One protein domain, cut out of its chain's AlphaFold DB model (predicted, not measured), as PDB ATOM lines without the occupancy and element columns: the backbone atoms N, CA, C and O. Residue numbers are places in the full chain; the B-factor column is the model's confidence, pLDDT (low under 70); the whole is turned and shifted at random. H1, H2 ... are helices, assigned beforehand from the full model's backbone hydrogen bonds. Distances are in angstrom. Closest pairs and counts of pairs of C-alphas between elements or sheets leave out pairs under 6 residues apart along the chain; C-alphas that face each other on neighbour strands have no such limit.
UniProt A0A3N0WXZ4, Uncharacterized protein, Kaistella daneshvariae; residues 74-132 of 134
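Overview. This is residues 74 to 132 of the 134 residues of an uncharacterized protein of Kaistella daneshvariae (UniProt A0A3N0WXZ4). What shape does the model show? Three short helices, H1, H2 and H3, make a small core, their centres at the corners of a triangle and their lines at large angles to one another. From this core a long loop, residues 95 to 116, swings out and comes back, and a tail after H3 runs out toward the other end of the longest axis. What is it built of? The 59 printed residues have three named helices, in the order H1, H2, H3, and no named strand; the class is all helix, with 25 residues, under half, in named elements. How large is it? It is compact, with a radius of gyration of the C-alphas of 11.8 A, yet elongated in outline, with spans of 37 by 21 by 19 A.

Arrangement. How does the longest helix stand to the other two? H2, residues 84 to 94, touches H3, residues 117 to 123, about perpendicular at 73 degrees; their closest C-alphas, those of Ala 90 and Ile 120, are 6.4 A apart. H2 also touches H1, residues 74 to 80, about perpendicular at 90 degrees, with the closest C-alphas, those of Gly 77 and Thr 84, 5.1 A apart. Do H1 and H3 meet? They only just touch, with 3 pairs of C-alphas within 8 A, the closest being those of Ile 76 and Ser 117 at 5.9 A. They run the same way at a steep tilt of 69.6 degrees, only just short of about perpendicular. What do the backbones show? In H1, H2 and H3 every O i to N i+4 pair is within hydrogen-bond range. The helix packing is mostly crossed, with 0 of 3 touching pairs at a shallow tilt.

Along the chain. Where does H2 run? Its 11 residues go from C-alpha 84 at (157.142, 205.041, 220.044) to C-alpha 94 at (144.073, 203.166, 212.690), 15.1 A. Where are the two shorter helices? H1, with 7 residues, begins at C-alpha 74 at (158.702, 200.158, 219.820) and measures 9.9 A. H3, also with 7 residues, measures 10.0 A and ends at C-alpha 123 at (149.400, 207.825, 207.949).

Size, cuts and confidence. How far does it reach? The two C-alphas farthest apart, those of Lys 101 and Phe 130, are 38.6 A apart. What joins the helices? The link from H1 to H2 is tight, with 3 residues, and the link from H2 to H3 is long, with 22. Within the long link residues 99 to 100 pair with residues 103 to 104, antiparallel. Is anything missing or uncertain? The printed part, residues 74 to 132, has no cut; its mean pLDDT is 93.5, and no printed residue is under 70.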
ATOM      1  N   GLU A  74     157.273 199.833 219.741       97.00
ATOM      2  CA  GLU A  74     158.702 200.158 219.820       97.00
ATOM      3  C   GLU A  74     159.486 199.595 218.626       97.00
ATOM      4  O   GLU A  74     160.317 200.298 218.047       97.00
ATOM      5  N   ASP A  75     159.210 198.350 218.220       97.06
ATOM      6  CA  ASP A  75     159.844 197.738 217.044       97.06
ATOM      7  C   ASP A  75     159.518 198.510 215.763       97.06
ATOM      8  O   ASP A  75     160.389 198.711 214.912       97.06
ATOM      9  N   ILE A  76     158.264 198.953 215.628       97.69
ATOM     10  CA  ILE A  76     157.799 199.765 214.498       97.69
ATOM     11  C   ILE A  76     158.492 201.130 214.519       97.69
ATOM     12  O   ILE A  76     159.024 201.557 213.496       97.69
ATOM     13  N   GLY A  77     158.547 201.793 215.679       97.81
ATOM     14  CA  GLY A  77     159.234 203.076 215.837       97.81
ATOM     15  C   GLY A  77     160.705 202.979 215.438       97.81
ATOM     16  O   GLY A  77     161.180 203.753 214.608       97.81
ATOM     17  N   LYS A  78     161.409 201.947 215.916       97.94
ATOM     18  CA  LYS A  78     162.800 201.678 215.531       97.94
ATOM     19  C   LYS A  78     162.950 201.404 214.034       97.94
ATOM     20  O   LYS A  78     163.903 201.890 213.431       97.94
ATOM     21  N   PHE A  79     162.041 200.630 213.441       96.81
ATOM     22  CA  PHE A  79     162.064 200.316 212.012       96.81
ATOM     23  C   PHE A  79     161.884 201.565 211.136       96.81
ATOM     24  O   PHE A  79     162.564 201.698 210.124       96.81
ATOM     25  N   LEU A  80     161.009 202.487 211.545       96.44
ATOM     26  CA  LEU A  80     160.688 203.709 210.802       96.44
ATOM     27  C   LEU A  80     161.563 204.915 211.179       96.44
ATOM     28  O   LEU A  80     161.466 205.961 210.545       96.44
ATOM     29  N   GLY A  81     162.385 204.809 212.227       97.19
ATOM     30  CA  GLY A  81     163.121 205.950 212.780       97.19
ATOM     31  C   GLY A  81     162.220 206.985 213.466       97.19
ATOM     32  O   GLY A  81     162.538 208.173 213.461       97.19
ATOM     33  N   ARG A  82     161.096 206.548 214.046       97.19
ATOM     34  CA  ARG A  82     160.097 207.389 214.725       97.19
ATOM     35  C   ARG A  82     160.015 207.080 216.214       97.19
ATOM     36  O   ARG A  82     160.411 206.000 216.661       97.19
ATOM     37  N   LYS A  83     159.479 208.020 216.993       98.12
ATOM     38  CA  LYS A  83     159.263 207.806 218.428       98.12
ATOM     39  C   LYS A  83     158.100 206.844 218.656       98.12
ATOM     40  O   LYS A  83     157.100 206.899 217.941       98.12
ATOM     41  N   THR A  84     158.200 205.997 219.680       97.81
ATOM     42  CA  THR A  84     157.142 205.041 220.044       97.81
ATOM     43  C   THR A  84     155.807 205.741 220.299       97.81
ATOM     44  O   THR A  84     154.761 205.222 219.919       97.81
ATOM     45  N   GLU A  85     155.825 206.938 220.886       97.50
ATOM     46  CA  GLU A  85     154.622 207.723 221.164       97.50
ATOM     47  C   GLU A  85     153.874 208.108 219.878       97.50
ATOM     48  O   GLU A  85     152.651 208.016 219.834       97.50
ATOM     49  N   GLU A  86     154.589 208.461 218.803       97.94
ATOM     50  CA  GLU A  86     153.973 208.765 217.501       97.94
ATOM     51  C   GLU A  86     153.306 207.524 216.898       97.94
ATOM     52  O   GLU A  86     152.216 207.605 216.328       97.94
ATOM     53  N   ILE A  87     153.939 206.358 217.064       98.12
ATOM     54  CA  ILE A  87     153.385 205.078 216.614       98.12
ATOM     55  C   ILE A  87     152.119 204.731 217.397       98.12
ATOM     56  O   ILE A  87     151.130 204.310 216.800       98.12
ATOM     57  N   LEU A  88     152.122 204.916 218.717       97.12
ATOM     58  CA  LEU A  88     150.962 204.654 219.568       97.12
ATOM     59  C   LEU A  88     149.775 205.554 219.212       97.12
ATOM     60  O   LEU A  88     148.655 205.054 219.107       97.12
ATOM     61  N   GLU A  89     150.008 206.845 218.973       97.12
ATOM     62  CA  GLU A  89     148.947 207.767 218.556       97.12
ATOM     63  C   GLU A  89     148.376 207.399 217.179       97.12
ATOM     64  O   GLU A  89     147.155 207.373 217.006       97.12
ATOM     65  N   ALA A  90     149.219 207.014 216.215       97.50
ATOM     66  CA  ALA A  90     148.745 206.511 214.924       97.50
ATOM     67  C   ALA A  90     147.937 205.212 215.066       97.50
ATOM     68  O   ALA A  90     146.843 205.088 214.513       97.50
ATOM     69  N   LEU A  91     148.442 204.246 215.840       96.19
ATOM     70  CA  LEU A  91     147.767 202.971 216.088       96.19
ATOM     71  C   LEU A  91     146.409 203.162 216.760       96.19
ATOM     72  O   LEU A  91     145.472 202.438 216.442       96.19
ATOM     73  N   LYS A  92     146.272 204.139 217.655       95.69
ATOM     74  CA  LYS A  92     145.005 204.439 218.326       95.69
ATOM     75  C   LYS A  92     143.916 204.887 217.352       95.69
ATOM     76  O   LYS A  92     142.745 204.597 217.583       95.69
ATOM     77  N   VAL A  93     144.297 205.563 216.268       95.81
ATOM     78  CA  VAL A  93     143.379 205.991 215.203       95.81
ATOM     79  C   VAL A  93     143.114 204.860 214.211       95.81
ATOM     80  O   VAL A  93     141.961 204.591 213.881       95.81
ATOM     81  N   LEU A  94     144.165 204.186 213.742       94.19
ATOM     82  CA  LEU A  94     144.073 203.166 212.690       94.19
ATOM     83  C   LEU A  94     143.510 201.827 213.192       94.19
ATOM     84  O   LEU A  94     142.826 201.121 212.452       94.19
ATOM     85  N   HIS A  95     143.809 201.476 214.441       92.88
ATOM     86  CA  HIS A  95     143.528 200.182 215.062       92.88
ATOM     87  C   HIS A  95     143.068 200.356 216.524       92.88
ATOM     88  O   HIS A  95     143.725 199.878 217.458       92.88
ATOM     89  N   PRO A  96     141.931 201.044 216.764       92.81
ATOM     90  CA  PRO A  96     141.440 201.329 218.115       92.81
ATOM     91  C   PRO A  96     141.145 200.061 218.933       92.81
ATOM     92  O   PRO A  96     141.133 200.106 220.161       92.81
ATOM     93  N   ASP A  97     140.955 198.914 218.278       90.94
ATOM     94  CA  ASP A  97     140.734 197.608 218.899       90.94
ATOM     95  C   ASP A  97     141.957 197.058 219.658       90.94
ATOM     96  O   ASP A  97     141.825 196.102 220.425       90.94
ATOM     97  N   TYR A  98     143.137 197.663 219.488       91.12
ATOM     98  CA  TYR A  98     144.340 197.367 220.278       91.12
ATOM     99  C   TYR A  98     144.433 198.197 221.566       91.12
ATOM    100  O   TYR A  98     145.410 198.071 222.306       91.12
ATOM    101  N   PHE A  99     143.440 199.040 221.865       93.75
ATOM    102  CA  PHE A  99     143.454 199.919 223.032       93.75
ATOM    103  C   PHE A  99     142.274 199.629 223.957       93.75
ATOM    104  O   PHE A  99     141.111 199.706 223.569       93.75
ATOM    105  N   MET A 100     142.564 199.362 225.232       92.25
ATOM    106  CA  MET A 100     141.552 199.222 226.280       92.25
ATOM    107  C   MET A 100     141.710 200.348 227.291       92.25
ATOM    108  O   MET A 100     142.786 200.546 227.850       92.25
ATOM    109  N   LYS A 101     140.630 201.106 227.529       90.06
ATOM    110  CA  LYS A 101     140.635 202.285 228.421       90.06
ATOM    111  C   LYS A 101     141.754 203.289 228.088       90.06
ATOM    112  O   LYS A 101     142.319 203.909 228.978       90.06
ATOM    113  N   GLY A 102     142.087 203.425 226.803       86.19
ATOM    114  CA  GLY A 102     143.143 204.323 226.326       86.19
ATOM    115  C   GLY A 102     144.568 203.765 226.413       86.19
ATOM    116  O   GLY A 102     145.485 204.447 225.967       86.19
ATOM    117  N   HIS A 103     144.762 202.542 226.913       90.31
ATOM    118  CA  HIS A 103     146.073 201.904 227.007       90.31
ATOM    119  C   HIS A 103     146.258 200.837 225.931       90.31
ATOM    120  O   HIS A 103     145.374 200.002 225.717       90.31
ATOM    121  N   TYR A 104     147.431 200.845 225.296       92.44
ATOM    122  CA  TYR A 104     147.823 199.806 224.353       92.44
ATOM    123  C   TYR A 104     147.827 198.442 225.045       92.44
ATOM    124  O   TYR A 104     148.474 198.252 226.075       92.44
ATOM    125  N   THR A 105     147.083 197.499 224.479       90.38
ATOM    126  CA  THR A 105     146.991 196.128 224.967       90.38
ATOM    127  C   THR A 105     147.442 195.188 223.853       90.38
ATOM    128  O   THR A 105     146.694 194.975 222.895       90.38
ATOM    129  N   PRO A 106     148.643 194.595 223.955       83.19
ATOM    130  CA  PRO A 106     149.094 193.627 222.971       83.19
ATOM    131  C   PRO A 106     148.175 192.401 222.973       83.19
ATOM    132  O   PRO A 106     147.820 191.864 224.026       83.19
ATOM    133  N   LYS A 107     147.793 191.931 221.784       80.44
ATOM    134  CA  LYS A 107     147.051 190.671 221.643       80.44
ATOM    135  C   LYS A 107     148.029 189.512 221.862       80.44
ATOM    136  O   LYS A 107     149.117 189.515 221.292       80.44
ATOM    137  N   LYS A 108     147.658 188.538 222.707       72.69
ATOM    138  CA  LYS A 108     148.526 187.400 223.090       72.69
ATOM    139  C   LYS A 108     149.021 186.583 221.893       72.69
ATOM    140  O   LYS A 108     150.101 186.013 221.953       72.69
ATOM    141  N   GLU A 109     148.238 186.546 220.823       74.44
ATOM    142  CA  GLU A 109     148.603 185.930 219.555       74.44
ATOM    143  C   GLU A 109     148.663 187.029 218.497       74.44
ATOM    144  O   GLU A 109     147.719 187.814 218.375       74.44
ATOM    145  N   ASN A 110     149.737 187.057 217.702       70.31
ATOM    146  CA  ASN A 110     149.842 187.921 216.524       70.31
ATOM    147  C   ASN A 110     149.863 189.430 216.870       70.31
ATOM    148  O   ASN A 110     149.162 190.231 216.248       70.31
ATOM    149  N   ASN A 111     150.652 189.826 217.879       85.81
ATOM    150  CA  ASN A 111     150.771 191.221 218.317       85.81
ATOM    151  C   ASN A 111     151.233 192.127 217.160       85.81
ATOM    152  O   ASN A 111     152.354 191.984 216.676       85.81
ATOM    153  N   LEU A 112     150.334 193.001 216.689       92.44
ATOM    154  CA  LEU A 112     150.467 193.852 215.487       92.44
ATOM    155  C   LEU A 112     150.913 193.129 214.206       92.44
ATOM    156  O   LEU A 112     151.186 193.760 213.184       92.44
ATOM    157  N   LYS A 113     150.926 191.801 214.209       91.44
ATOM    158  CA  LYS A 113     150.988 191.031 212.980       91.44
ATOM    159  C   LYS A 113     149.707 191.306 212.203       91.44
ATOM    160  O   LYS A 113     148.629 191.445 212.780       91.44
ATOM    161  N   TYR A 114     149.842 191.405 210.890       92.56
ATOM    162  CA  TYR A 114     148.812 191.883 209.968       92.56
ATOM    163  C   TYR A 114     148.492 193.381 210.072       92.56
ATOM    164  O   TYR A 114     147.560 193.850 209.421       92.56
ATOM    165  N   VAL A 115     149.286 194.147 210.824       93.88
ATOM    166  CA  VAL A 115     149.324 195.612 210.751       93.88
ATOM    167  C   VAL A 115     150.612 195.994 210.035       93.88
ATOM    168  O   VAL A 115     151.692 195.599 210.459       93.88
ATOM    169  N   SER A 116     150.539 196.720 208.922       95.06
ATOM    170  CA  SER A 116     151.748 197.130 208.198       95.06
ATOM    171  C   SER A 116     152.393 198.347 208.864       95.06
ATOM    172  O   SER A 116     151.734 199.369 209.047       95.06
ATOM    173  N   SER A 117     153.696 198.275 209.143       97.75
ATOM    174  CA  SER A 117     154.487 199.431 209.585       97.75
ATOM    175  C   SER A 117     154.464 200.540 208.530       97.75
ATOM    176  O   SER A 117     154.405 201.714 208.869       97.75
ATOM    177  N   PHE A 118     154.416 200.175 207.246       97.81
ATOM    178  CA  PHE A 118     154.301 201.128 206.141       97.81
ATOM    179  C   PHE A 118     152.938 201.825 206.095       97.81
ATOM    180  O   PHE A 118     152.862 202.983 205.698       97.81
ATOM    181  N   ALA A 119     151.861 201.159 206.526       96.81
ATOM    182  CA  ALA A 119     150.550 201.803 206.636       96.81
ATOM    183  C   ALA A 119     150.538 202.862 207.745       96.81
ATOM    184  O   ALA A 119     150.011 203.956 207.549       96.81
ATOM    185  N   ILE A 120     151.176 202.555 208.876       97.69
ATOM    186  CA  ILE A 120     151.373 203.511 209.971       97.69
ATOM    187  C   ILE A 120     152.233 204.683 209.493       97.69
ATOM    188  O   ILE A 120     151.873 205.836 209.707       97.69
ATOM    189  N   ASP A 121     153.339 204.406 208.801       98.12
ATOM    190  CA  ASP A 121     154.213 205.463 208.298       98.12
ATOM    191  C   ASP A 121     153.520 206.356 207.263       98.12
ATOM    192  O   ASP A 121     153.623 207.576 207.357       98.12
ATOM    193  N   LYS A 122     152.751 205.779 206.327       97.06
ATOM    194  CA  LYS A 122     151.949 206.539 205.352       97.06
ATOM    195  C   LYS A 122     150.938 207.453 206.057       97.06
ATOM    196  O   LYS A 122     150.816 208.614 205.679       97.06
ATOM    197  N   TYR A 123     150.270 206.979 207.115       97.19
ATOM    198  CA  TYR A 123     149.400 207.825 207.949       97.19
ATOM    199  C   TYR A 123     150.171 208.972 208.624       97.19
ATOM    200  O   TYR A 123     149.672 210.092 208.708       97.19
ATOM    201  N   LEU A 124     151.412 208.721 209.045       97.44
ATOM    202  CA  LEU A 124     152.319 209.714 209.628       97.44
ATOM    203  C   LEU A 124     153.068 210.570 208.579       97.44
ATOM    204  O   LEU A 124     154.057 211.230 208.914       97.44
ATOM    205  N   GLY A 125     152.629 210.565 207.316       97.06
ATOM    206  CA  GLY A 125     153.171 211.411 206.246       97.06
ATOM    207  C   GLY A 125     154.366 210.833 205.480       97.06
ATOM    208  O   GLY A 125     155.028 211.571 204.752       97.06
ATOM    209  N   GLY A 126     154.665 209.541 205.630       97.00
ATOM    210  CA  GLY A 126     155.647 208.842 204.801       97.00
ATOM    211  C   GLY A 126     155.257 208.863 203.320       97.00
ATOM    212  O   GLY A 126     154.107 208.587 202.971       97.00
ATOM    213  N   ASN A 127     156.210 209.195 202.442       95.62
ATOM    214  CA  ASN A 127     155.968 209.304 201.004       95.62
ATOM    215  C   ASN A 127     156.289 207.984 200.287       95.62
ATOM    216  O   ASN A 127     157.432 207.525 200.283       95.62
ATOM    217  N   TYR A 128     155.270 207.423 199.634       96.12
ATOM    218  CA  TYR A 128     155.346 206.190 198.852       96.12
ATOM    219  C   TYR A 128     154.794 206.363 197.428       96.12
ATOM    220  O   TYR A 128     154.439 205.379 196.782       96.12
ATOM    221  N   ASP A 129     154.724 207.598 196.921       94.31
ATOM    222  CA  ASP A 129     154.109 207.918 195.623       94.31
ATOM    223  C   ASP A 129     154.802 207.198 194.459       94.31
ATOM    224  O   ASP A 129     154.164 206.850 193.466       94.31
ATOM    225  N   PHE A 130     156.095 206.899 194.614       94.12
ATOM    226  CA  PHE A 130     156.887 206.134 193.650       94.12
ATOM    227  C   PHE A 130     156.385 204.695 193.441       94.12
ATOM    228  O   PHE A 130     156.700 204.091 192.420       94.12
ATOM    229  N   LEU A 131     155.616 204.145 194.388       95.12
ATOM    230  CA  LEU A 131     154.998 202.822 194.266       95.12
ATOM    231  C   LEU A 131     153.652 202.863 193.546       95.12
ATOM    232  O   LEU A 131     153.213 201.824 193.050       95.12
ATOM    233  N   SER A 132     152.999 204.024 193.489       93.31
ATOM    234  CA  SER A 132     151.670 204.143 192.892       93.31
ATOM    235  C   SER A 132     151.686 203.840 191.395       93.31
ATOM    236  O   SER A 132     152.680 204.064 190.700       93.31
TER     237      SER A 132